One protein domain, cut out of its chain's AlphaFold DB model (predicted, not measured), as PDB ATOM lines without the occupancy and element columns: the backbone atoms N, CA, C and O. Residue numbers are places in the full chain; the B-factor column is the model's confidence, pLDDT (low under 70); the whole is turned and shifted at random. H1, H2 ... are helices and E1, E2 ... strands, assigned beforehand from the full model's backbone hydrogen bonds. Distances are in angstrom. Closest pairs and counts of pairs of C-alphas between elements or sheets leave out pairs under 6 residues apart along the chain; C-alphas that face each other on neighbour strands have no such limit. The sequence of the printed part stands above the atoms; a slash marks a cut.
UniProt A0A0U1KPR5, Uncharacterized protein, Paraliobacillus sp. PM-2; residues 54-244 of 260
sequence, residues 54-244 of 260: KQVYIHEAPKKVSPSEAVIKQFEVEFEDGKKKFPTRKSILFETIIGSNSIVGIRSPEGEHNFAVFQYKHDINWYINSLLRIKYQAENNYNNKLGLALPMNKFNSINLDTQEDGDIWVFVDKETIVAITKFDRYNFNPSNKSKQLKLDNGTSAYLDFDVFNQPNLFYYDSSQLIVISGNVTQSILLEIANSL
ATOM      1  N   LYS A  54      34.345   4.286  24.662       93.81
ATOM      2  CA  LYS A  54      33.026   4.602  24.120       93.81
ATOM      3  C   LYS A  54      31.970   3.628  24.634       93.81
ATOM      4  O   LYS A  54      30.888   4.047  25.023       93.81
ATOM      5  N   GLN A  55      32.270   2.326  24.617       94.69
ATOM      6  CA  GLN A  55      31.355   1.280  25.083       94.69
ATOM      7  C   GLN A  55      32.075  -0.041  25.376       94.69
ATOM      8  O   GLN A  55      33.181  -0.295  24.899       94.69
ATOM      9  N   VAL A  56      31.409  -0.893  26.155       95.94
ATOM     10  CA  VAL A  56      31.811  -2.275  26.439       95.94
ATOM     11  C   VAL A  56      30.774  -3.212  25.834       95.94
ATOM     12  O   VAL A  56      29.576  -3.007  26.023       95.94
ATOM     13  N   TYR A  57      31.233  -4.262  25.162       96.75
ATOM     14  CA  TYR A  57      30.395  -5.365  24.708       96.75
ATOM     15  C   TYR A  57      30.664  -6.619  25.533       96.75
ATOM     16  O   TYR A  57      31.812  -6.936  25.851       96.75
ATOM     17  N   ILE A  58      29.584  -7.345  25.825       96.81
ATOM     18  CA  ILE A  58      29.612  -8.676  26.423       96.81
ATOM     19  C   ILE A  58      29.067  -9.670  25.396       96.81
ATOM     20  O   ILE A  58      27.872  -9.685  25.101       96.81
ATOM     21  N   HIS A  59      29.955 -10.486  24.835       95.75
ATOM     22  CA  HIS A  59      29.606 -11.516  23.857       95.75
ATOM     23  C   HIS A  59      29.176 -12.827  24.533       95.75
ATOM     24  O   HIS A  59      29.458 -13.082  25.710       95.75
ATOM     25  N   GLU A  60      28.494 -13.689  23.774       91.69
ATOM     26  CA  GLU A  60      28.134 -15.036  24.230       91.69
ATOM     27  C   GLU A  60      29.382 -15.870  24.559       91.69
ATOM     28  O   GLU A  60      30.423 -15.781  23.906       91.69
ATOM     29  N   ALA A  61      29.270 -16.706  25.589       87.00
ATOM     30  CA  ALA A  61      30.380 -17.516  26.057       87.00
ATOM     31  C   ALA A  61      30.768 -18.617  25.054       87.00
ATOM     32  O   ALA A  61      29.894 -19.342  24.560       87.00
ATOM     33  N   PRO A  62      32.072 -18.835  24.804       88.50
ATOM     34  CA  PRO A  62      32.532 -20.011  24.082       88.50
ATOM     35  C   PRO A  62      32.122 -21.294  24.814       88.50
ATOM     36  O   PRO A  62      32.128 -21.366  26.044       88.50
ATOM     37  N   LYS A  63      31.810 -22.348  24.058       91.00
ATOM     38  CA  LYS A  63      31.430 -23.635  24.651       91.00
ATOM     39  C   LYS A  63      32.644 -24.351  25.244       91.00
ATOM     40  O   LYS A  63      33.660 -24.479  24.565       91.00
ATOM     41  N   LYS A  64      32.493 -24.898  26.456       89.19
ATOM     42  CA  LYS A  64      33.476 -25.782  27.122       89.19
ATOM     43  C   LYS A  64      34.891 -25.183  27.286       89.19
ATOM     44  O   LYS A  64      35.883 -25.880  27.080       89.19
ATOM     45  N   VAL A  65      34.991 -23.906  27.655       94.25
ATOM     46  CA  VAL A  65      36.264 -23.236  28.006       94.25
ATOM     47  C   VAL A  65      36.362 -22.975  29.516       94.25
ATOM     48  O   VAL A  65      35.377 -23.150  30.228       94.25
ATOM     49  N   SER A  66      37.531 -22.565  30.022       95.00
ATOM     50  CA  SER A  66      37.668 -22.016  31.382       95.00
ATOM     51  C   SER A  66      37.122 -20.577  31.461       95.00
ATOM     52  O   SER A  66      37.038 -19.917  30.423       95.00
ATOM     53  N   PRO A  67      36.807 -20.049  32.659       96.44
ATOM     54  CA  PRO A  67      36.463 -18.634  32.861       96.44
ATOM     55  C   PRO A  67      37.499 -17.666  32.260       96.44
ATOM     56  O   PRO A  67      37.151 -16.734  31.535       96.44
ATOM     57  N   SER A  68      38.788 -17.942  32.467       96.69
ATOM     58  CA  SER A  68      39.930 -17.221  31.880       96.69
ATOM     59  C   SER A  68      39.952 -17.224  30.346       96.69
ATOM     60  O   SER A  68      40.306 -16.228  29.719       96.69
ATOM     61  N   GLU A  69      39.545 -18.323  29.708       96.12
ATOM     62  CA  GLU A  69      39.441 -18.427  28.247       96.12
ATOM     63  C   GLU A  69      38.100 -17.907  27.701       96.12
ATOM     64  O   GLU A  69      37.987 -17.681  26.490       96.12
ATOM     65  N   ALA A  70      37.101 -17.716  28.572       97.19
ATOM     66  CA  ALA A  70      35.831 -17.071  28.270       97.19
ATOM     67  C   ALA A  70      35.988 -15.544  28.247       97.19
ATOM     68  O   ALA A  70      35.648 -14.926  27.239       97.19
ATOM     69  N   VAL A  71      36.589 -14.932  29.278       97.50
ATOM     70  CA  VAL A  71      36.701 -13.462  29.383       97.50
ATOM     71  C   VAL A  71      37.419 -12.831  28.184       97.50
ATOM     72  O   VAL A  71      36.962 -11.816  27.664       97.50
ATOM     73  N   ILE A  72      38.461 -13.482  27.648       97.25
ATOM     74  CA  ILE A  72      39.209 -13.019  26.459       97.25
ATOM     75  C   ILE A  72      38.431 -13.098  25.135       97.25
ATOM     76  O   ILE A  72      38.916 -12.624  24.112       97.25
ATOM     77  N   LYS A  73      37.247 -13.715  25.134       96.62
ATOM     78  CA  LYS A  73      36.337 -13.816  23.978       96.62
ATOM     79  C   LYS A  73      34.988 -13.142  24.239       96.62
ATOM     80  O   LYS A  73      34.259 -12.882  23.290       96.62
ATOM     81  N   GLN A  74      34.660 -12.861  25.501       97.12
ATOM     82  CA  GLN A  74      33.410 -12.221  25.899       97.12
ATOM     83  C   GLN A  74      33.533 -10.717  26.116       97.12
ATOM     84  O   GLN A  74      32.621  -9.997  25.734       97.12
ATOM     85  N   PHE A  75      34.617 -10.242  26.729       98.00
ATOM     86  CA  PHE A  75      34.780  -8.831  27.067       98.00
ATOM     87  C   PHE A  75      35.492  -8.086  25.936       98.00
ATOM     88  O   PHE A  75      36.655  -8.358  25.646       98.00
ATOM     89  N   GLU A  76      34.811  -7.130  25.309       97.94
ATOM     90  CA  GLU A  76      35.383  -6.260  24.279       97.94
ATOM     91  C   GLU A  76      35.168  -4.793  24.651       97.94
ATOM     92  O   GLU A  76      34.071  -4.386  25.032       97.94
ATOM     93  N   VAL A  77      36.217  -3.987  24.507       97.62
ATOM     94  CA  VAL A  77      36.183  -2.537  24.718       97.62
ATOM     95  C   VAL A  77      36.275  -1.844  23.362       97.62
ATOM     96  O   VAL A  77      37.240  -2.065  22.627       97.62
ATOM     97  N   GLU A  78      35.299  -0.994  23.040       97.12
ATOM     98  CA  GLU A  78      35.372  -0.048  21.923       97.12
ATOM     99  C   GLU A  78      35.751   1.342  22.440       97.12
ATOM    100  O   GLU A  78      35.177   1.853  23.406       97.12
ATOM    101  N   PHE A  79      36.713   1.958  21.763       96.25
ATOM    102  CA  PHE A  79      37.216   3.295  22.055       96.25
ATOM    103  C   PHE A  79      36.583   4.341  21.129       96.25
ATOM    104  O   PHE A  79      36.059   4.012  20.065       96.25
ATOM    105  N   GLU A  80      36.649   5.617  21.510       95.00
ATOM    106  CA  GLU A  80      36.123   6.721  20.687       95.00
ATOM    107  C   GLU A  80      36.791   6.831  19.308       95.00
ATOM    108  O   GLU A  80      36.148   7.239  18.343       95.00
ATOM    109  N   ASP A  81      38.044   6.385  19.179       93.81
ATOM    110  CA  ASP A  81      38.762   6.304  17.898       93.81
ATOM    111  C   ASP A  81      38.319   5.126  17.002       93.81
ATOM    112  O   ASP A  81      38.930   4.860  15.963       93.81
ATOM    113  N   GLY A  82      37.272   4.400  17.406       94.31
ATOM    114  CA  GLY A  82      36.691   3.267  16.692       94.31
ATOM    115  C   GLY A  82      37.475   1.960  16.820       94.31
ATOM    116  O   GLY A  82      37.018   0.932  16.312       94.31
ATOM    117  N   LYS A  83      38.632   1.942  17.499       96.06
ATOM    118  CA  LYS A  83      39.355   0.691  17.758       96.06
ATOM    119  C   LYS A  83      38.560  -0.174  18.730       96.06
ATOM    120  O   LYS A  83      37.987   0.320  19.699       96.06
ATOM    121  N   LYS A  84      38.603  -1.488  18.512       97.12
ATOM    122  CA  LYS A  84      38.073  -2.491  19.439       97.12
ATOM    123  C   LYS A  84      39.194  -3.379  19.957       97.12
ATOM    124  O   LYS A  84      40.116  -3.705  19.205       97.12
ATOM    125  N   LYS A  85      39.151  -3.740  21.240       97.38
ATOM    126  CA  LYS A  85      40.138  -4.626  21.870       97.38
ATOM    127  C   LYS A  85      39.468  -5.602  22.831       97.38
ATOM    128  O   LYS A  85      38.733  -5.196  23.727       97.38
ATOM    129  N   PHE A  86      39.836  -6.868  22.695       97.69
ATOM    130  CA  PHE A  86      39.639  -7.897  23.711       97.69
ATOM    131  C   PHE A  86      40.849  -7.915  24.662       97.69
ATOM    132  O   PHE A  86      41.957  -7.552  24.242       97.69
ATOM    133  N   PRO A  87      40.699  -8.345  25.928       97.25
ATOM    134  CA  PRO A  87      41.843  -8.662  26.763       97.25
ATOM    135  C   PRO A  87      42.553  -9.900  26.212       97.25
ATOM    136  O   PRO A  87      41.963 -10.757  25.558       97.25
ATOM    137  N   THR A  88      43.852  -9.996  26.474       96.94
ATOM    138  CA  THR A  88      44.665 -11.137  26.038       96.94
ATOM    139  C   THR A  88      44.898 -12.090  27.203       96.94
ATOM    140  O   THR A  88      44.679 -11.735  28.356       96.94
ATOM    141  N   ARG A  89      45.462 -13.275  26.953       96.50
ATOM    142  CA  ARG A  89      45.874 -14.175  28.044       96.50
ATOM    143  C   ARG A  89      46.900 -13.548  29.007       96.50
ATOM    144  O   ARG A  89      46.947 -13.942  30.163       96.50
ATOM    145  N   LYS A  90      47.679 -12.546  28.565       96.56
ATOM    146  CA  LYS A  90      48.588 -11.757  29.426       96.56
ATOM    147  C   LYS A  90      47.872 -10.695  30.269       96.56
ATOM    148  O   LYS A  90      48.471 -10.151  31.186       96.56
ATOM    149  N   SER A  91      46.624 -10.371  29.936       97.19
ATOM    150  CA  SER A  91      45.786  -9.456  30.711       97.19
ATOM    151  C   SER A  91      45.226 -10.119  31.969       97.19
ATOM    152  O   SER A  91      44.776  -9.410  32.858       97.19
ATOM    153  N   ILE A  92      45.218 -11.452  32.045       98.25
ATOM    154  CA  ILE A  92      44.614 -12.201  33.149       98.25
ATOM    155  C   ILE A  92      45.556 -12.162  34.349       98.25
ATOM    156  O   ILE A  92      46.726 -12.525  34.237       98.25
ATOM    157  N   LEU A  93      45.041 -11.674  35.476       98.06
ATOM    158  CA  LEU A  93      45.795 -11.470  36.710       98.06
ATOM    159  C   LEU A  93      45.573 -12.608  37.698       98.06
ATOM    160  O   LEU A  93      46.522 -12.974  38.375       98.06
ATOM    161  N   PHE A  94      44.355 -13.151  37.768       98.25
ATOM    162  CA  PHE A  94      44.016 -14.354  38.531       98.25
ATOM    163  C   PHE A  94      42.706 -14.977  38.020       98.25
ATOM    164  O   PHE A  94      41.836 -14.292  37.476       98.25
ATOM    165  N   GLU A  95      42.548 -16.274  38.256       97.94
ATOM    166  CA  GLU A  95      41.310 -17.041  38.141       97.94
ATOM    167  C   GLU A  95      41.034 -17.739  39.483       97.94
ATOM    168  O   GLU A  95      41.930 -18.113  40.233       97.94
ATOM    169  N   THR A  96      39.772 -17.914  39.843       96.56
ATOM    170  CA  THR A  96      39.364 -18.709  41.007       96.56
ATOM    171  C   THR A  96      38.095 -19.446  40.636       96.56
ATOM    172  O   THR A  96      37.196 -18.832  40.070       96.56
ATOM    173  N   ILE A  97      38.020 -20.752  40.895       95.44
ATOM    174  CA  ILE A  97      36.878 -21.607  40.537       95.44
ATOM    175  C   ILE A  97      36.441 -22.352  41.792       95.44
ATOM    176  O   ILE A  97      37.216 -23.124  42.350       95.44
ATOM    177  N   ILE A  98      35.204 -22.121  42.227       93.38
ATOM    178  CA  ILE A  98      34.644 -22.649  43.469       93.38
ATOM    179  C   ILE A  98      33.265 -23.241  43.159       93.38
ATOM    180  O   ILE A  98      32.281 -22.529  42.969       93.38
ATOM    181  N   GLY A  99      33.200 -24.569  43.038       92.50
ATOM    182  CA  GLY A  99      31.999 -25.258  42.560       92.50
ATOM    183  C   GLY A  99      31.607 -24.804  41.148       92.50
ATOM    184  O   GLY A  99      32.397 -24.929  40.216       92.50
ATOM    185  N   SER A 100      30.387 -24.286  40.996       92.75
ATOM    186  CA  SER A 100      29.877 -23.703  39.747       92.75
ATOM    187  C   SER A 100      30.136 -22.198  39.611       92.75
ATOM    188  O   SER A 100      29.742 -21.621  38.602       92.75
ATOM    189  N   ASN A 101      30.783 -21.550  40.583       94.88
ATOM    190  CA  ASN A 101      31.102 -20.125  40.527       94.88
ATOM    191  C   ASN A 101      32.583 -19.895  40.211       94.88
ATOM    192  O   ASN A 101      33.440 -20.741  40.473       94.88
ATOM    193  N   SER A 102      32.898 -18.728  39.661       96.19
ATOM    194  CA  SER A 102      34.269 -18.298  39.421       96.19
ATOM    195  C   SER A 102      34.431 -16.789  39.593       96.19
ATOM    196  O   SER A 102      33.486 -16.028  39.408       96.19
ATOM    197  N   ILE A 103      35.639 -16.362  39.958       97.56
ATOM    198  CA  ILE A 103      36.057 -14.961  39.995       97.56
ATOM    199  C   ILE A 103      37.278 -14.840  39.083       97.56
ATOM    200  O   ILE A 103      38.254 -15.571  39.261       97.56
ATOM    201  N   VAL A 104      37.237 -13.932  38.109       98.44
ATOM    202  CA  VAL A 104      38.360 -13.663  37.197       98.44
ATOM    203  C   VAL A 104      38.740 -12.196  37.293       98.44
ATOM    204  O   VAL A 104      37.887 -11.333  37.098       98.44
ATOM    205  N   GLY A 105      40.010 -11.909  37.571       98.44
ATOM    206  CA  GLY A 105      40.563 -10.555  37.555       98.44
ATOM    207  C   GLY A 105      41.459 -10.338  36.342       98.44
ATOM    208  O   GLY A 105      42.318 -11.171  36.045       98.44
ATOM    209  N   ILE A 106      41.297  -9.207  35.652       98.50
ATOM    210  CA  ILE A 106      42.135  -8.814  34.511       98.50
ATOM    211  C   ILE A 106      42.624  -7.365  34.630       98.50
ATOM    212  O   ILE A 106      41.960  -6.515  35.222       98.50
ATOM    213  N   ARG A 107      43.738  -7.065  33.960       97.75
ATOM    214  CA  ARG A 107      44.122  -5.713  33.539       97.75
ATOM    215  C   ARG A 107      43.365  -5.387  32.247       97.75
ATOM    216  O   ARG A 107      43.522  -6.080  31.240       97.75
ATOM    217  N   SER A 108      42.487  -4.390  32.294       96.38
ATOM    218  CA  SER A 108      41.540  -4.078  31.218       96.38
ATOM    219  C   SER A 108      42.253  -3.505  29.975       96.38
ATOM    220  O   SER A 108      43.229  -2.766  30.125       96.38
ATOM    221  N   PRO A 109      41.776  -3.757  28.733       95.75
ATOM    222  CA  PRO A 109      42.331  -3.150  27.513       95.75
ATOM    223  C   PRO A 109      42.312  -1.612  27.490       95.75
ATOM    224  O   PRO A 109      42.966  -1.001  26.643       95.75
ATOM    225  N   GLU A 110      41.545  -1.013  28.403       93.25
ATOM    226  CA  GLU A 110      41.376   0.425  28.638       93.25
ATOM    227  C   GLU A 110      42.678   1.138  29.028       93.25
ATOM    228  O   GLU A 110      42.829   2.331  28.789       93.25
ATOM    229  N   GLY A 111      43.630   0.423  29.634       90.06
ATOM    230  CA  GLY A 111      44.944   0.961  29.980       90.06
ATOM    231  C   GLY A 111      45.575   0.242  31.166       90.06
ATOM    232  O   GLY A 111      44.916  -0.513  31.873       90.06
ATOM    233  N   GLU A 112      46.858   0.502  31.396       89.44
ATOM    234  CA  GLU A 112      47.676  -0.243  32.360       89.44
ATOM    235  C   GLU A 112      47.115  -0.231  33.790       89.44
ATOM    236  O   GLU A 112      47.152  -1.254  34.461       89.44
ATOM    237  N   HIS A 113      46.532   0.880  34.238       93.50
ATOM    238  CA  HIS A 113      45.995   1.045  35.596       93.50
ATOM    239  C   HIS A 113      44.476   0.803  35.695       93.50
ATOM    240  O   HIS A 113      43.854   1.166  36.695       93.50
ATOM    241  N   ASN A 114      43.869   0.236  34.648       95.50
ATOM    242  CA  ASN A 114      42.462  -0.147  34.628       95.50
ATOM    243  C   ASN A 114      42.346  -1.656  34.842       95.50
ATOM    244  O   ASN A 114      43.053  -2.446  34.214       95.50
ATOM    245  N   PHE A 115      41.411  -2.062  35.685       97.88
ATOM    246  CA  PHE A 115      41.155  -3.448  36.042       97.88
ATOM    247  C   PHE A 115      39.679  -3.781  35.846       97.88
ATOM    248  O   PHE A 115      38.810  -2.910  35.925       97.88
ATOM    249  N   ALA A 116      39.397  -5.058  35.621       98.12
ATOM    250  CA  ALA A 116      38.042  -5.579  35.653       98.12
ATOM    251  C   ALA A 116      38.000  -6.907  36.415       98.12
ATOM    252  O   ALA A 116      38.900  -7.738  36.269       98.12
ATOM    253  N   VAL A 117      36.957  -7.091  37.223       98.25
ATOM    254  CA  VAL A 117      36.666  -8.333  37.944       98.25
ATOM    255  C   VAL A 117      35.302  -8.842  37.513       98.25
ATOM    256  O   VAL A 117      34.333  -8.086  37.476       98.25
ATOM    257  N   PHE A 118      35.248 -10.127  37.188       97.44
ATOM    258  CA  PHE A 118      34.064 -10.812  36.692       97.44
ATOM    259  C   PHE A 118      33.672 -11.893  37.695       97.44
ATOM    260  O   PHE A 118      34.483 -12.790  37.947       97.44
ATOM    261  N   GLN A 119      32.448 -11.848  38.228       96.25
ATOM    262  CA  GLN A 119      31.840 -13.044  38.815       96.25
ATOM    263  C   GLN A 119      31.200 -13.844  37.681       96.25
ATOM    264  O   GLN A 119      30.446 -13.316  36.861       96.25
ATOM    265  N   TYR A 120      31.523 -15.124  37.637       95.75
ATOM    266  CA  TYR A 120      31.145 -16.074  36.607       95.75
ATOM    267  C   TYR A 120      30.341 -17.211  37.227       95.75
ATOM    268  O   TYR A 120      30.675 -17.681  38.314       95.75
ATOM    269  N   LYS A 121      29.333 -17.704  36.509       94.12
ATOM    270  CA  LYS A 121      28.497 -18.830  36.944       94.12
ATOM    271  C   LYS A 121      28.404 -19.860  35.820       94.12
ATOM    272  O   LYS A 121      28.314 -19.505  34.644       94.12
ATOM    273  N   HIS A 122      28.512 -21.138  36.168       93.75
ATOM    274  CA  HIS A 122      28.529 -22.258  35.232       93.75
ATOM    275  C   HIS A 122      27.209 -23.018  35.270       93.75
ATOM    276  O   HIS A 122      26.832 -23.580  36.299       93.75
ATOM    277  N   ASP A 123      26.565 -23.099  34.112       87.88
ATOM    278  CA  ASP A 123      25.451 -24.009  33.846       87.88
ATOM    279  C   ASP A 123      25.851 -24.946  32.691       87.88
ATOM    280  O   ASP A 123      26.559 -25.930  32.907       87.88
ATOM    281  N   ILE A 124      25.514 -24.584  31.447       88.62
ATOM    282  CA  ILE A 124      26.006 -25.262  30.234       88.62
ATOM    283  C   ILE A 124      27.368 -24.696  29.795       88.62
ATOM    284  O   ILE A 124      28.224 -25.430  29.301       88.62
ATOM    285  N   ASN A 125      27.550 -23.384  29.960       92.38
ATOM    286  CA  ASN A 125      28.791 -22.644  29.739       92.38
ATOM    287  C   ASN A 125      28.958 -21.625  30.881       92.38
ATOM    288  O   ASN A 125      28.001 -21.337  31.601       92.38
ATOM    289  N   TRP A 126      30.148 -21.038  31.001       95.62
ATOM    290  CA  TRP A 126      30.403 -19.905  31.893       95.62
ATOM    291  C   TRP A 126      29.733 -18.635  31.377       95.62
ATOM    292  O   TRP A 126      30.097 -18.166  30.306       95.62
ATOM    293  N   TYR A 127      28.807 -18.044  32.126       94.25
ATOM    294  CA  TYR A 127      28.278 -16.711  31.824       94.25
ATOM    295  C   TYR A 127      28.739 -15.694  32.868       94.25
ATOM    296  O   TYR A 127      28.919 -16.031  34.040       94.25
ATOM    297  N   ILE A 128      28.949 -14.454  32.421       94.69
ATOM    298  CA  ILE A 128      29.257 -13.330  33.305       94.69
ATOM    299  C   ILE A 128      27.983 -13.024  34.084       94.69
ATOM    300  O   ILE A 128      26.951 -12.716  33.491       94.69
ATOM    301  N   ASN A 129      28.068 -13.148  35.402       92.56
ATOM    302  CA  ASN A 129      26.987 -12.838  36.320       92.56
ATOM    303  C   ASN A 129      27.089 -11.390  36.816       92.56
ATOM    304  O   ASN A 129      26.086 -10.691  36.907       92.56
ATOM    305  N   SER A 130      28.311 -10.924  37.083       93.62
ATOM    306  CA  SER A 130      28.592  -9.524  37.400       93.62
ATOM    307  C   SER A 130      29.927  -9.071  36.810       93.62
ATOM    308  O   SER A 130      30.803  -9.886  36.502       93.62
ATOM    309  N   LEU A 131      30.073  -7.755  36.656       95.12
ATOM    310  CA  LEU A 131      31.279  -7.102  36.164       95.12
ATOM    311  C   LEU A 131      31.516  -5.810  36.947       95.12
ATOM    312  O   LEU A 131      30.715  -4.881  36.870       95.12
ATOM    313  N   LEU A 132      32.657  -5.723  37.627       96.19
ATOM    314  CA  LEU A 132      33.152  -4.494  38.237       96.19
ATOM    315  C   LEU A 132      34.358  -4.004  37.436       96.19
ATOM    316  O   LEU A 132      35.336  -4.733  37.279       96.19
ATOM    317  N   ARG A 133      34.300  -2.768  36.933       95.69
ATOM    318  CA  ARG A 133      35.429  -2.069  36.300       95.69
ATOM    319  C   ARG A 133      35.940  -1.001  37.256       95.69
ATOM    320  O   ARG A 133      35.148  -0.239  37.802       95.69
ATOM    321  N   ILE A 134      37.251  -0.949  37.464       95.31
ATOM    322  CA  ILE A 134      37.885  -0.025  38.406       95.31
ATOM    323  C   ILE A 134      39.225   0.475  37.868       95.31
ATOM    324  O   ILE A 134      40.030  -0.288  37.337       95.31
ATOM    325  N   LYS A 135      39.474   1.773  38.029       93.69
ATOM    326  CA  LYS A 135      40.726   2.437  37.664       93.69
ATOM    327  C   LYS A 135      41.457   2.866  38.928       93.69
ATOM    328  O   LYS A 135      40.856   3.514  39.782       93.69
ATOM    329  N   TYR A 136      42.752   2.578  39.021       92.69
ATOM    330  CA  TYR A 136      43.584   3.212  40.037       92.69
ATOM    331  C   TYR A 136      43.830   4.686  39.683       92.69
ATOM    332  O   TYR A 136      44.261   5.014  38.573       92.69
ATOM    333  N   GLN A 137      43.584   5.576  40.643       89.75
ATOM    334  CA  GLN A 137      43.804   7.013  40.540       89.75
ATOM    335  C   GLN A 137      44.721   7.475  41.682       89.75
ATOM    336  O   GLN A 137      44.458   7.246  42.863       89.75
ATOM    337  N   ALA A 138      45.825   8.145  41.338       85.69
ATOM    338  CA  ALA A 138      46.841   8.560  42.311       85.69
ATOM    339  C   ALA A 138      46.369   9.674  43.270       85.69
ATOM    340  O   ALA A 138      46.941   9.821  44.356       85.69
ATOM    341  N   GLU A 139      45.322  10.409  42.896       83.56
ATOM    342  CA  GLU A 139      44.778  11.539  43.658       83.56
ATOM    343  C   GLU A 139      43.555  11.134  44.494       83.56
ATOM    344  O   GLU A 139      43.488  11.435  45.683       83.56
ATOM    345  N   ASN A 140      42.651  10.341  43.911       81.19
ATOM    346  CA  ASN A 140      41.410   9.879  44.536       81.19
ATOM    347  C   ASN A 140      41.568   8.485  45.168       81.19
ATOM    348  O   ASN A 140      40.892   7.552  44.748       81.19
ATOM    349  N   ASN A 141      42.473   8.305  46.138       88.25
ATOM    350  CA  ASN A 141      42.662   7.013  46.823       88.25
ATOM    351  C   ASN A 141      42.469   7.065  48.339       88.25
ATOM    352  O   ASN A 141      42.774   8.048  49.014       88.25
ATOM    353  N   TYR A 142      42.030   5.931  48.877       89.50
ATOM    354  CA  TYR A 142      41.941   5.675  50.302       89.50
ATOM    355  C   TYR A 142      43.295   5.233  50.848       89.50
ATOM    356  O   TYR A 142      43.991   4.408  50.258       89.50
ATOM    357  N   ASN A 143      43.649   5.752  52.022       89.00
ATOM    358  CA  ASN A 143      44.795   5.309  52.822       89.00
ATOM    359  C   ASN A 143      44.368   4.566  54.106       89.00
ATOM    360  O   ASN A 143      45.193   3.945  54.776       89.00
ATOM    361  N   ASN A 144      43.079   4.614  54.458       89.12
ATOM    362  CA  ASN A 144      42.531   3.988  55.651       89.12
ATOM    363  C   ASN A 144      41.944   2.612  55.316       89.12
ATOM    364  O   ASN A 144      40.872   2.500  54.720       89.12
ATOM    365  N   LYS A 145      42.644   1.561  55.754       91.12
ATOM    366  CA  LYS A 145      42.273   0.157  55.524       91.12
ATOM    367  C   LYS A 145      41.166  -0.355  56.466       91.12
ATOM    368  O   LYS A 145      40.807  -1.521  56.386       91.12
ATOM    369  N   LEU A 146      40.643   0.465  57.390       89.81
ATOM    370  CA  LEU A 146      39.531   0.137  58.313       89.81
ATOM    371  C   LEU A 146      39.653  -1.214  59.060       89.81
ATOM    372  O   LEU A 146      38.656  -1.847  59.417       89.81
ATOM    373  N   GLY A 147      40.888  -1.636  59.344       90.31
ATOM    374  CA  GLY A 147      41.205  -2.892  60.035       90.31
ATOM    375  C   GLY A 147      41.403  -4.115  59.131       90.31
ATOM    376  O   GLY A 147      41.710  -5.176  59.668       90.31
ATOM    377  N   LEU A 148      41.266  -3.961  57.809       94.69
ATOM    378  CA  LEU A 148      41.577  -4.960  56.784       94.69
ATOM    379  C   LEU A 148      43.084  -4.937  56.460       94.69
ATOM    380  O   LEU A 148      43.675  -3.869  56.285       94.69
ATOM    381  N   ALA A 149      43.721  -6.100  56.349       96.44
ATOM    382  CA  ALA A 149      45.153  -6.239  56.074       96.44
ATOM    383  C   ALA A 149      45.481  -6.151  54.569       96.44
ATOM    384  O   ALA A 149      46.174  -6.999  54.016       96.44
ATOM    385  N   LEU A 150      44.971  -5.123  53.878       96.75
ATOM    386  CA  LEU A 150      45.290  -4.912  52.461       96.75
ATOM    387  C   LEU A 150      46.802  -4.664  52.275       96.75
ATOM    388  O   LEU A 150      47.366  -3.834  53.000       96.75
ATOM    389  N   PRO A 151      47.456  -5.280  51.272       96.38
ATOM    390  CA  PRO A 151      48.886  -5.076  51.010       96.38
ATOM    391  C   PRO A 151      49.189  -3.648  50.527       96.38
ATOM    392  O   PRO A 151      50.264  -3.106  50.767       96.38
ATOM    393  N   MET A 152      48.204  -3.010  49.897       95.62
ATOM    394  CA  MET A 152      48.275  -1.672  49.315       95.62
ATOM    395  C   MET A 152      48.184  -0.600  50.407       95.62
ATOM    396  O   MET A 152      47.318  -0.675  51.279       95.62
ATOM    397  N   ASN A 153      49.041   0.423  50.369       92.62
ATOM    398  CA  ASN A 153      48.989   1.553  51.318       92.62
ATOM    399  C   ASN A 153      48.085   2.702  50.858       92.62
ATOM    400  O   ASN A 153      47.591   3.464  51.686       92.62
ATOM    401  N   LYS A 154      47.877   2.813  49.546       95.00
ATOM    402  CA  LYS A 154      46.935   3.720  48.893       95.00
ATOM    403  C   LYS A 154      46.195   2.916  47.836       95.00
ATOM    404  O   LYS A 154      46.858   2.327  46.989       95.00
ATOM    405  N   PHE A 155      44.870   2.885  47.888       95.88
ATOM    406  CA  PHE A 155      44.061   2.046  47.007       95.88
ATOM    407  C   PHE A 155      42.786   2.750  46.542       95.88
ATOM    408  O   PHE A 155      42.257   3.630  47.222       95.88
ATOM    409  N   ASN A 156      42.282   2.325  45.391       96.25
ATOM    410  CA  ASN A 156      40.899   2.536  44.982       96.25
ATOM    411  C   ASN A 156      40.086   1.290  45.320       96.25
ATOM    412  O   ASN A 156      40.632   0.187  45.399       96.25
ATOM    413  N   SER A 157      38.781   1.462  45.482       95.62
ATOM    414  CA  SER A 157      37.855   0.365  45.730       95.62
ATOM    415  C   SER A 157      36.533   0.561  45.010       95.62
ATOM    416  O   SER A 157      36.176   1.668  44.616       95.62
ATOM    417  N   ILE A 158      35.846  -0.555  44.797       95.56
ATOM    418  CA  ILE A 158      34.463  -0.621  44.342       95.56
ATOM    419  C   ILE A 158      33.846  -1.887  44.932       95.56
ATOM    420  O   ILE A 158      34.535  -2.899  45.099       95.56
ATOM    421  N   ASN A 159      32.557  -1.848  45.239       94.06
ATOM    422  CA  ASN A 159      31.811  -3.021  45.663       94.06
ATOM    423  C   ASN A 159      30.518  -3.174  44.868       94.06
ATOM    424  O   ASN A 159      29.993  -2.212  44.308       94.06
ATOM    425  N   LEU A 160      30.006  -4.396  44.856       92.38
ATOM    426  CA  LEU A 160      28.700  -4.731  44.320       92.38
ATOM    427  C   LEU A 160      28.037  -5.717  45.281       92.38
ATOM    428  O   LEU A 160      28.570  -6.796  45.533       92.38
ATOM    429  N   ASP A 161      26.897  -5.311  45.829       87.62
ATOM    430  CA  ASP A 161      25.948  -6.196  46.504       87.62
ATOM    431  C   ASP A 161      25.123  -6.880  45.409       87.62
ATOM    432  O   ASP A 161      24.534  -6.203  44.555       87.62
ATOM    433  N   THR A 162      25.136  -8.214  45.387       71.75
ATOM    434  CA  THR A 162      24.246  -8.989  44.520       71.75
ATOM    435  C   THR A 162      23.463  -9.969  45.381       71.75
ATOM    436  O   THR A 162      23.936 -11.057  45.706       71.75
ATOM    437  N   GLN A 163      22.240  -9.568  45.736       70.94
ATOM    438  CA  GLN A 163      21.347 -10.281  46.664       70.94
ATOM    439  C   GLN A 163      21.151 -11.783  46.367       70.94
ATOM    440  O   GLN A 163      20.779 -12.524  47.271       70.94
ATOM    441  N   GLU A 164      21.386 -12.237  45.129       71.00
ATOM    442  CA  GLU A 164      21.252 -13.644  44.712       71.00
ATOM    443  C   GLU A 164      22.586 -14.344  44.365       71.00
ATOM    444  O   GLU A 164      22.627 -15.573  44.297       71.00
ATOM    445  N   ASP A 165      23.677 -13.601  44.134       73.44
ATOM    446  CA  ASP A 165      24.914 -14.130  43.526       73.44
ATOM    447  C   ASP A 165      26.204 -13.814  44.306       73.44
ATOM    448  O   ASP A 165      27.293 -14.236  43.909       73.44
ATOM    449  N   GLY A 166      26.077 -13.159  45.461       85.31
ATOM    450  CA  GLY A 166      27.154 -12.906  46.408       85.31
ATOM    451  C   GLY A 166      27.778 -11.519  46.276       85.31
ATOM    452  O   GLY A 166      28.052 -11.023  45.181       85.31
ATOM    453  N   ASP A 167      28.044 -10.911  47.426       94.06
ATOM    454  CA  ASP A 167      28.651  -9.589  47.522       94.06
ATOM    455  C   ASP A 167      30.138  -9.657  47.184       94.06
ATOM    456  O   ASP A 167      30.844 -10.565  47.634       94.06
ATOM    457  N   ILE A 168      30.640  -8.665  46.456       95.62
ATOM    458  CA  ILE A 168      32.052  -8.567  46.092       95.62
ATOM    459  C   ILE A 168      32.605  -7.168  46.363       95.62
ATOM    460  O   ILE A 168      31.994  -6.157  46.028       95.62
ATOM    461  N   TRP A 169      33.805  -7.125  46.942       97.19
ATOM    462  CA  TRP A 169      34.595  -5.920  47.174       97.19
ATOM    463  C   TRP A 169      35.939  -6.070  46.476       97.19
ATOM    464  O   TRP A 169      36.660  -7.044  46.705       97.19
ATOM    465  N   VAL A 170      36.277  -5.104  45.630       97.81
ATOM    466  CA  VAL A 170      37.513  -5.075  44.850       97.81
ATOM    467  C   VAL A 170      38.357  -3.894  45.310       97.81
ATOM    468  O   VAL A 170      37.855  -2.779  45.418       97.81
ATOM    469  N   PHE A 171      39.642  -4.140  45.544       97.88
ATOM    470  CA  PHE A 171      40.639  -3.161  45.976       97.88
ATOM    471  C   PHE A 171      41.810  -3.183  44.994       97.88
ATOM    472  O   PHE A 171      42.311  -4.267  44.685       97.88
ATOM    473  N   VAL A 172      42.256  -2.018  44.514       97.69
ATOM    474  CA  VAL A 172      43.359  -1.910  43.540       97.69
ATOM    475  C   VAL A 172      44.357  -0.805  43.870       97.69
ATOM    476  O   VAL A 172      43.977   0.272  44.335       97.69
ATOM    477  N   ASP A 173      45.627  -1.046  43.548       96.44
ATOM    478  CA  ASP A 173      46.633  -0.001  43.360       96.44
ATOM    479  C   ASP A 173      47.154  -0.010  41.910       96.44
ATOM    480  O   ASP A 173      46.428  -0.402  40.995       96.44
ATOM    481  N   LYS A 174      48.379   0.462  41.649       94.88
ATOM    482  CA  LYS A 174      48.940   0.463  40.288       94.88
ATOM    483  C   LYS A 174      49.123  -0.942  39.705       94.88
ATOM    484  O   LYS A 174      49.001  -1.150  38.495       94.88
ATOM    485  N   GLU A 175      49.456  -1.902  40.559       95.00
ATOM    486  CA  GLU A 175      49.934  -3.228  40.161       95.00
ATOM    487  C   GLU A 175      49.091  -4.347  40.767       95.00
ATOM    488  O   GLU A 175      48.891  -5.378  40.119       95.00
ATOM    489  N   THR A 176      48.574  -4.117  41.971       97.31
ATOM    490  CA  THR A 176      47.876  -5.074  42.823       97.31
ATOM    491  C   THR A 176      46.369  -4.982  42.642       97.31
ATOM    492  O   THR A 176      45.804  -3.890  42.598       97.31
ATOM    493  N   ILE A 177      45.712  -6.137  42.639       98.25
ATOM    494  CA  ILE A 177      44.270  -6.283  42.774       98.25
ATOM    495  C   ILE A 177      43.948  -7.376  43.794       98.25
ATOM    496  O   ILE A 177      44.524  -8.464  43.769       98.25
ATOM    497  N   VAL A 178      42.995  -7.086  44.679       98.44
ATOM    498  CA  VAL A 178      42.392  -8.052  45.602       98.44
ATOM    499  C   VAL A 178      40.876  -7.983  45.466       98.44
ATOM    500  O   VAL A 178      40.297  -6.903  45.555       98.44
ATOM    501  N   ALA A 179      40.239  -9.135  45.281       98.19
ATOM    502  CA  ALA A 179      38.802  -9.320  45.390       98.19
ATOM    503  C   ALA A 179      38.483 -10.158  46.637       98.19
ATOM    504  O   ALA A 179      39.042 -11.239  46.833       98.19
ATOM    505  N   ILE A 180      37.562  -9.669  47.462       98.31
ATOM    506  CA  ILE A 180      36.935 -10.413  48.558       98.31
ATOM    507  C   ILE A 180      35.486 -10.625  48.144       98.31
ATOM    508  O   ILE A 180      34.798  -9.660  47.830       98.31
ATOM    509  N   THR A 181      35.031 -11.873  48.120       97.06
ATOM    510  CA  THR A 181      33.659 -12.236  47.750       97.06
ATOM    511  C   THR A 181      33.015 -13.044  48.866       97.06
ATOM    512  O   THR A 181      33.659 -13.913  49.458       97.06
ATOM    513  N   LYS A 182      31.748 -12.758  49.155       95.88
ATOM    514  CA  LYS A 182      30.928 -13.418  50.168       95.88
ATOM    515  C   LYS A 182      29.687 -13.982  49.478       95.88
ATOM    516  O   LYS A 182      28.814 -13.228  49.063       95.88
ATOM    517  N   PHE A 183      29.624 -15.302  49.360       94.19
ATOM    518  CA  PHE A 183      28.470 -16.020  48.826       94.19
ATOM    519  C   PHE A 183      27.646 -16.633  49.959       94.19
ATOM    520  O   PHE A 183      28.200 -17.020  50.992       94.19
ATOM    521  N   ASP A 184      26.360 -16.870  49.708       93.38
ATOM    522  CA  ASP A 184      25.609 -17.859  50.478       93.38
ATOM    523  C   ASP A 184      26.292 -19.231  50.418       93.38
ATOM    524  O   ASP A 184      26.878 -19.639  49.409       93.38
ATOM    525  N   ARG A 185      26.234 -19.972  51.524       92.00
ATOM    526  CA  ARG A 185      26.875 -21.280  51.635       92.00
ATOM    527  C   ARG A 185      26.166 -22.334  50.784       92.00
ATOM    528  O   ARG A 185      25.116 -22.850  51.159       92.00
ATOM    529  N   TYR A 186      26.830 -22.756  49.713       91.25
ATOM    530  CA  TYR A 186      26.509 -23.965  48.953       91.25
ATOM    531  C   TYR A 186      27.557 -25.059  49.178       91.25
ATOM    532  O   TYR A 186      28.700 -24.792  49.551       91.25
ATOM    533  N   ASN A 187      27.167 -26.311  48.936       87.25
ATOM    534  CA  ASN A 187      28.080 -27.446  49.006       87.25
ATOM    535  C   ASN A 187      28.797 -27.637  47.666       87.25
ATOM    536  O   ASN A 187      28.163 -27.761  46.620       87.25
ATOM    537  N   PHE A 188      30.118 -27.745  47.720       89.69
ATOM    538  CA  PHE A 188      30.970 -28.214  46.632       89.69
ATOM    539  C   PHE A 188      32.108 -29.044  47.234       89.69
ATOM    540  O   PHE A 188      32.418 -28.917  48.420       89.69
ATOM    541  N   ASN A 189      32.741 -29.882  46.418       86.25
ATOM    542  CA  ASN A 189      33.960 -30.578  46.820       86.25
ATOM    543  C   ASN A 189      35.163 -29.682  46.492       86.25
ATOM    544  O   ASN A 189      35.324 -29.337  45.317       86.25
ATOM    545  N   PRO A 190      36.008 -29.313  47.475       83.50
ATOM    546  CA  PRO A 190      37.320 -28.731  47.214       83.50
ATOM    547  C   PRO A 190      38.126 -29.566  46.216       83.50
ATOM    548  O   PRO A 190      37.936 -30.781  46.101       83.50
ATOM    549  N   SER A 191      39.058 -28.918  45.521       83.81
ATOM    550  CA  SER A 191      40.026 -29.616  44.681       83.81
ATOM    551  C   SER A 191      40.797 -30.645  45.514       83.81
ATOM    552  O   SER A 191      41.154 -30.408  46.667       83.81
ATOM    553  N   ASN A 192      41.148 -31.787  44.922       83.12
ATOM    554  CA  ASN A 192      42.048 -32.741  45.581       83.12
ATOM    555  C   ASN A 192      43.477 -32.187  45.769       83.12
ATOM    556  O   ASN A 192      44.301 -32.824  46.423       83.12
ATOM    557  N   LYS A 193      43.765 -31.011  45.195       87.38
ATOM    558  CA  LYS A 193      44.995 -30.237  45.380       87.38
ATOM    559  C   LYS A 193      44.872 -29.146  46.453       87.38
ATOM    560  O   LYS A 193      45.906 -28.589  46.818       87.38
ATOM    561  N   SER A 194      43.669 -28.853  46.962       92.19
ATOM    562  CA  SER A 194      43.463 -27.790  47.950       92.19
ATOM    563  C   SER A 194      44.235 -28.102  49.231       92.19
ATOM    564  O   SER A 194      44.021 -29.133  49.876       92.19
ATOM    565  N   LYS A 195      45.110 -27.191  49.657       95.19
ATOM    566  CA  LYS A 195      45.813 -27.307  50.935       95.19
ATOM    567  C   LYS A 195      44.936 -26.744  52.049       95.19
ATOM    568  O   LYS A 195      44.631 -25.555  52.052       95.19
ATOM    569  N   GLN A 196      44.575 -27.573  53.026       95.38
ATOM    570  CA  GLN A 196      43.896 -27.085  54.224       95.38
ATOM    571  C   GLN A 196      44.870 -26.295  55.116       95.38
ATOM    572  O   GLN A 196      46.012 -26.704  55.336       95.38
ATOM    573  N   LEU A 197      44.397 -25.166  55.634       95.75
ATOM    574  CA  LEU A 197      45.086 -24.258  56.548       95.75
ATOM    575  C   LEU A 197      44.171 -23.938  57.742       95.75
ATOM    576  O   LEU A 197      42.974 -24.245  57.736       95.75
ATOM    577  N   LYS A 198      44.729 -23.292  58.768       96.81
ATOM    578  CA  LYS A 198      43.973 -22.712  59.881       96.81
ATOM    579  C   LYS A 198      44.112 -21.195  59.873       96.81
ATOM    580  O   LYS A 198      45.220 -20.693  59.717       96.81
ATOM    581  N   LEU A 199      42.983 -20.513  60.037       97.25
ATOM    582  CA  LEU A 199      42.914 -19.092  60.370       97.25
ATOM    583  C   LEU A 199      43.159 -18.898  61.875       97.25
ATOM    584  O   LEU A 199      43.008 -19.840  62.657       97.25
ATOM    585  N   ASP A 200      43.471 -17.671  62.293       95.81
ATOM    586  CA  ASP A 200      43.817 -17.335  63.687       95.81
ATOM    587  C   ASP A 200      42.661 -17.598  64.670       95.81
ATOM    588  O   ASP A 200      42.879 -17.892  65.844       95.81
ATOM    589  N   ASN A 201      41.417 -17.554  64.184       92.06
ATOM    590  CA  ASN A 201      40.207 -17.902  64.937       92.06
ATOM    591  C   ASN A 201      39.926 -19.423  64.998       92.06
ATOM    592  O   ASN A 201      38.884 -19.837  65.503       92.06
ATOM    593  N   GLY A 202      40.820 -20.263  64.468       94.44
ATOM    594  CA  GLY A 202      40.676 -21.719  64.429       94.44
ATOM    595  C   GLY A 202      39.811 -22.259  63.283       94.44
ATOM    596  O   GLY A 202      39.724 -23.483  63.117       94.44
ATOM    597  N   THR A 203      39.210 -21.400  62.454       95.56
ATOM    598  CA  THR A 203      38.455 -21.812  61.260       95.56
ATOM    599  C   THR A 203      39.373 -22.507  60.256       95.56
ATOM    600  O   THR A 203      40.523 -22.115  60.051       95.56
ATOM    601  N   SER A 204      38.878 -23.582  59.636       95.62
ATOM    602  CA  SER A 204      39.588 -24.235  58.535       95.62
ATOM    603  C   SER A 204      39.388 -23.454  57.241       95.62
ATOM    604  O   SER A 204      38.259 -23.316  56.775       95.62
ATOM    605  N   ALA A 205      40.494 -23.007  56.653       97.00
ATOM    606  CA  ALA A 205      40.537 -22.437  55.314       97.00
ATOM    607  C   ALA A 205      41.165 -23.424  54.327       97.00
ATOM    608  O   ALA A 205      41.850 -24.373  54.717       97.00
ATOM    609  N   TYR A 206      40.936 -23.186  53.045       96.94
ATOM    610  CA  TYR A 206      41.438 -23.982  51.939       96.94
ATOM    611  C   TYR A 206      42.147 -23.050  50.965       96.94
ATOM    612  O   TYR A 206      41.616 -22.004  50.598       96.94
ATOM    613  N   LEU A 207      43.362 -23.428  50.592       97.06
ATOM    614  CA  LEU A 207      44.195 -22.722  49.633       97.06
ATOM    615  C   LEU A 207      44.272 -23.541  48.349       97.06
ATOM    616  O   LEU A 207      44.745 -24.679  48.379       97.06
ATOM    617  N   ASP A 208      43.875 -22.938  47.238       95.69
ATOM    618  CA  ASP A 208      44.083 -23.467  45.894       95.69
ATOM    619  C   ASP A 208      45.029 -22.566  45.093       95.69
ATOM    620  O   ASP A 208      45.313 -21.429  45.472       95.69
ATOM    621  N   PHE A 209      45.527 -23.096  43.976       95.44
ATOM    622  CA  PHE A 209      46.312 -22.357  42.990       95.44
ATOM    623  C   PHE A 209      45.660 -22.494  41.618       95.44
ATOM    624  O   PHE A 209      45.230 -23.585  41.235       95.44
ATOM    625  N   ASP A 210      45.586 -21.386  40.889       93.00
ATOM    626  CA  ASP A 210      44.994 -21.336  39.556       93.00
ATOM    627  C   ASP A 210      45.971 -21.780  38.447       93.00
ATOM    628  O   ASP A 210      47.126 -22.149  38.688       93.00
ATOM    629  N   VAL A 211      45.515 -21.737  37.191       91.06
ATOM    630  CA  VAL A 211      46.340 -22.089  36.019       91.06
ATOM    631  C   VAL A 211      47.450 -21.069  35.701       91.06
ATOM    632  O   VAL A 211      48.273 -21.322  34.819       91.06
ATOM    633  N   PHE A 212      47.491 -19.940  36.414       93.44
ATOM    634  CA  PHE A 212      48.511 -18.887  36.367       93.44
ATOM    635  C   PHE A 212      49.414 -18.903  37.620       93.44
ATOM    636  O   PHE A 212      50.222 -17.991  37.819       93.44
ATOM    637  N   ASN A 213      49.300 -19.952  38.449       94.56
ATOM    638  CA  ASN A 213      50.000 -20.129  39.720       94.56
ATOM    639  C   ASN A 213      49.753 -18.988  40.732       94.56
ATOM    640  O   ASN A 213      50.589 -18.737  41.604       94.56
ATOM    641  N   GLN A 214      48.610 -18.303  40.641       96.75
ATOM    642  CA  GLN A 214      48.141 -17.404  41.690       96.75
ATOM    643  C   GLN A 214      47.392 -18.194  42.762       96.75
ATOM    644  O   GLN A 214      46.596 -19.080  42.431       96.75
ATOM    645  N   PRO A 215      47.627 -17.898  44.048       97.12
ATOM    646  CA  PRO A 215      46.858 -18.494  45.119       97.12
ATOM    647  C   PRO A 215      45.448 -17.892  45.168       97.12
ATOM    648  O   PRO A 215      45.229 -16.726  44.845       97.12
ATOM    649  N   ASN A 216      44.496 -18.679  45.650       97.12
ATOM    650  CA  ASN A 216      43.199 -18.206  46.118       97.12
ATOM    651  C   ASN A 216      42.843 -18.940  47.413       97.12
ATOM    652  O   ASN A 216      43.235 -20.092  47.610       97.12
ATOM    653  N   LEU A 217      42.152 -18.257  48.321       97.94
ATOM    654  CA  LEU A 217      41.829 -18.782  49.642       97.94
ATOM    655  C   LEU A 217      40.326 -18.700  49.873       97.94
ATOM    656  O   LEU A 217      39.729 -17.639  49.709       97.94
ATOM    657  N   PHE A 218      39.720 -19.802  50.305       97.69
ATOM    658  CA  PHE A 218      38.310 -19.836  50.674       97.69
ATOM    659  C   PHE A 218      38.075 -20.528  52.014       97.69
ATOM    660  O   PHE A 218      38.828 -21.410  52.437       97.69
ATOM    661  N   TYR A 219      37.013 -20.125  52.703       97.06
ATOM    662  CA  TYR A 219      36.586 -20.718  53.967       97.06
ATOM    663  C   TYR A 219      35.097 -20.475  54.206       97.06
ATOM    664  O   TYR A 219      34.490 -19.588  53.610       97.06
ATOM    665  N   TYR A 220      34.508 -21.257  55.106       96.12
ATOM    666  CA  TYR A 220      33.152 -21.007  55.583       96.12
ATOM    667  C   TYR A 220      33.200 -20.222  56.891       96.12
ATOM    668  O   TYR A 220      33.872 -20.642  57.834       96.12
ATOM    669  N   ASP A 221      32.440 -19.134  56.963       95.62
ATOM    670  CA  ASP A 221      32.041 -18.509  58.222       95.62
ATOM    671  C   ASP A 221      30.515 -18.564  58.297       95.62
ATOM    672  O   ASP A 221      29.810 -18.028  57.443       95.62
ATOM    673  N   SER A 222      30.001 -19.233  59.328       89.75
ATOM    674  CA  SER A 222      28.565 -19.347  59.575       89.75
ATOM    675  C   SER A 222      27.811 -19.956  58.367       89.75
ATOM    676  O   SER A 222      28.098 -21.089  57.951       89.75
ATOM    677  N   SER A 223      26.833 -19.231  57.816       91.62
ATOM    678  CA  SER A 223      26.048 -19.572  56.622       91.62
ATOM    679  C   SER A 223      26.626 -18.993  55.324       91.62
ATOM    680  O   SER A 223      25.946 -19.019  54.303       91.62
ATOM    681  N   GLN A 224      27.854 -18.471  55.344       95.62
ATOM    682  CA  GLN A 224      28.492 -17.810  54.207       95.62
ATOM    683  C   GLN A 224      29.780 -18.535  53.791       95.62
ATOM    684  O   GLN A 224      30.484 -19.143  54.604       95.62
ATOM    685  N   LEU A 225      30.085 -18.460  52.502       96.12
ATOM    686  CA  LEU A 225      31.339 -18.875  51.888       96.12
ATOM    687  C   LEU A 225      32.127 -17.614  51.528       96.12
ATOM    688  O   LEU A 225      31.697 -16.828  50.686       96.12
ATOM    689  N   ILE A 226      33.287 -17.438  52.154       97.81
ATOM    690  CA  ILE A 226      34.212 -16.348  51.847       97.81
ATOM    691  C   ILE A 226      35.257 -16.856  50.860       97.81
ATOM    692  O   ILE A 226      35.835 -17.924  51.069       97.81
ATOM    693  N   VAL A 227      35.514 -16.079  49.811       97.75
ATOM    694  CA  VAL A 227      36.552 -16.328  48.806       97.75
ATOM    695  C   VAL A 227      37.404 -15.070  48.663       97.75
ATOM    696  O   VAL A 227      36.873 -13.972  48.506       97.75
ATOM    697  N   ILE A 228      38.723 -15.225  48.727       98.50
ATOM    698  CA  ILE A 228      39.703 -14.147  48.594       98.50
ATOM    699  C   ILE A 228      40.662 -14.513  47.464       98.50
ATOM    700  O   ILE A 228      41.339 -15.545  47.512       98.50
ATOM    701  N   SER A 229      40.730 -13.638  46.467       98.00
ATOM    702  CA  SER A 229      41.493 -13.833  45.235       98.00
ATOM    703  C   SER A 229      42.248 -12.555  44.877       98.00
ATOM    704  O   SER A 229      41.813 -11.452  45.207       98.00
ATOM    705  N   GLY A 230      43.377 -12.677  44.191       98.00
ATOM    706  CA  GLY A 230      44.180 -11.528  43.780       98.00
ATOM    707  C   GLY A 230      45.515 -11.954  43.189       98.00
ATOM    708  O   GLY A 230      45.920 -13.104  43.339       98.00
ATOM    709  N   ASN A 231      46.238 -11.022  42.571       97.94
ATOM    710  CA  ASN A 231      47.622 -11.248  42.132       97.94
ATOM    711  C   ASN A 231      48.615 -11.021  43.289       97.94
ATOM    712  O   ASN A 231      49.555 -10.233  43.191       97.94
ATOM    713  N   VAL A 232      48.358 -11.676  44.422       98.19
ATOM    714  CA  VAL A 232      49.075 -11.498  45.691       98.19
ATOM    715  C   VAL A 232      49.563 -12.838  46.240       98.19
ATOM    716  O   VAL A 232      49.142 -13.904  45.802       98.19
ATOM    717  N   THR A 233      50.478 -12.810  47.208       97.81
ATOM    718  CA  THR A 233      51.036 -14.041  47.784       97.81
ATOM    719  C   THR A 233      50.052 -14.741  48.727       97.81
ATOM    720  O   THR A 233      49.146 -14.127  49.290       97.81
ATOM    721  N   GLN A 234      50.290 -16.033  48.984       97.44
ATOM    722  CA  GLN A 234      49.542 -16.811  49.980       97.44
ATOM    723  C   GLN A 234      49.533 -16.133  51.365       97.44
ATOM    724  O   GLN A 234      48.509 -16.176  52.043       97.44
ATOM    725  N   SER A 235      50.653 -15.526  51.788       97.69
ATOM    726  CA  SER A 235      50.743 -14.834  53.087       97.69
ATOM    727  C   SER A 235      49.752 -13.679  53.151       97.69
ATOM    728  O   SER A 235      48.965 -13.602  54.086       97.69
ATOM    729  N   ILE A 236      49.705 -12.861  52.094       98.38
ATOM    730  CA  ILE A 236      48.793 -11.721  52.000       98.38
ATOM    731  C   ILE A 236      47.331 -12.187  52.036       98.38
ATOM    732  O   ILE A 236      46.532 -11.608  52.763       98.38
ATOM    733  N   LEU A 237      46.961 -13.259  51.321       98.31
ATOM    734  CA  LEU A 237      45.591 -13.792  51.395       98.31
ATOM    735  C   LEU A 237      45.214 -14.259  52.810       98.31
ATOM    736  O   LEU A 237      44.082 -14.048  53.241       98.31
ATOM    737  N   LEU A 238      46.153 -14.878  53.532       98.12
ATOM    738  CA  LEU A 238      45.944 -15.338  54.905       98.12
ATOM    739  C   LEU A 238      45.847 -14.165  55.894       98.12
ATOM    740  O   LEU A 238      44.956 -14.154  56.739       98.12
ATOM    741  N   GLU A 239      46.705 -13.152  55.754       98.12
ATOM    742  CA  GLU A 239      46.651 -11.904  56.525       98.12
ATOM    743  C   GLU A 239      45.309 -11.186  56.323       98.12
ATOM    744  O   GLU A 239      44.668 -10.786  57.297       98.12
ATOM    745  N   ILE A 240      44.830 -11.091  55.075       98.19
ATOM    746  CA  ILE A 240      43.506 -10.541  54.763       98.19
ATOM    747  C   ILE A 240      42.414 -11.384  55.432       98.19
ATOM    748  O   ILE A 240      41.600 -10.813  56.157       98.19
ATOM    749  N   ALA A 241      42.423 -12.714  55.276       98.12
ATOM    750  CA  ALA A 241      41.432 -13.608  55.888       98.12
ATOM    751  C   ALA A 241      41.350 -13.456  57.417       98.12
ATOM    752  O   ALA A 241      40.263 -13.309  57.971       98.12
ATOM    753  N   ASN A 242      42.500 -13.417  58.095       97.81
ATOM    754  CA  ASN A 242      42.597 -13.215  59.543       97.81
ATOM    755  C   ASN A 242      42.167 -11.802  59.986       97.81
ATOM    756  O   ASN A 242      41.784 -11.586  61.138       97.81
ATOM    757  N   SER A 243      42.221 -10.821  59.082       97.00
ATOM    758  CA  SER A 243      41.788  -9.449  59.348       97.00
ATOM    759  C   SER A 243      40.295  -9.196  59.107       97.00
ATOM    760  O   SER A 243      39.789  -8.172  59.563       97.00
ATOM    761  N   LEU A 244      39.570 -10.102  58.447       97.00
ATOM    762  CA  LEU A 244      38.136  -9.938  58.204       97.00
ATOM    763  C   LEU A 244      37.320  -9.996  59.516       97.00
ATOM    764  O   LEU A 244      37.671 -10.732  60.443       97.00
TER     765      LEU A 244
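This is residues 54 to 244 of the 260 residues of an uncharacterized protein of Paraliobacillus sp. PM-2 (UniProt A0A0U1KPR5). Two twisted sheets lie partly face to face as a sandwich, the smaller made of E3 to E6 and the larger of E7 to E13, with H1 covering the outside of the smaller sheet and H2 the outside of the larger. A two-strand ribbon, E1 and E2, lies at one end of the longest axis, and E10, an edge of the larger sheet, lies towards the other. The 191 printed residues hold two named helices and thirteen named strands, in the order E1 H1 E2, then E3 through E13, then H2; the class is mostly strand. The sheets, each antiparallel, run E3 E4 E5 E6, E7 E8 E9 E13 E12 E11 E10, and E1 E2. The whole is compact, with a radius of gyration of the C-alphas of 16.2 A and spans of 54 by 43 by 31 A.

Find C-alpha 54 at (33.026, 4.602, 24.120), where E1, residues 54 to 58, begins. Next come H1, residues 67 to 74 and 9.9 A long, and E2, 75 to 79. Then read E3, 92 to 98; E4, 101 to 107; E5, 114 to 122, 26.1 A; and E6, 126 to 135, 25.3 A, which bends by 64 degrees at residue 129. Look for E7 at 156 to 160, starting at (40.899, 2.536, 44.982), E8 at 167 to 172, E9 at 177 to 184, 23.3 A, E10 at 195 to 198, E11 at 204 to 209, E12 at 215 to 221 and E13 at 224 to 230. H2, 234 to 243, is 14.2 A long and ends at (41.788, -9.449, 59.348).

In the larger sheet look at N 158 and O 170 of E7 and E8, 3.1 A, and N 181 and O 227 of E9 and E13, 2.8 A, both within hydrogen-bond range. E7 E8 E9, E10 E11 E12 E13 and E3 E4 E5 E6 are meanders, each strand the antiparallel neighbour of the one before. In the sandwich the facing parts are 9.8 A centre to centre, with strands at 38 degrees; E6 and E7 touch, closest at C-alphas 134 and 158, 6.9 A. H2 is on the larger sheet, two layers of helix and sheet, and touches E12 at C-alphas 234 and 215, the closest, 5.8 A. H1 is on the smaller sheet and touches E4, closest at C-alphas 68 and 104, 6.6 A. For E1 and E2 see N 57 and O 76, 2.8 A. Every O i to N i+4 pair is within range in H2, and 2 of 4 in H1.

The C-alphas farthest apart are those of Asp 81 and Gly 202, 54.4 A. The printed part has no cut. The long links are E2 to E3 and E6 to E7, the latter joining the two sheets of the sandwich. Mean pLDDT of the printed part is 94.3, and no printed residue is under 70.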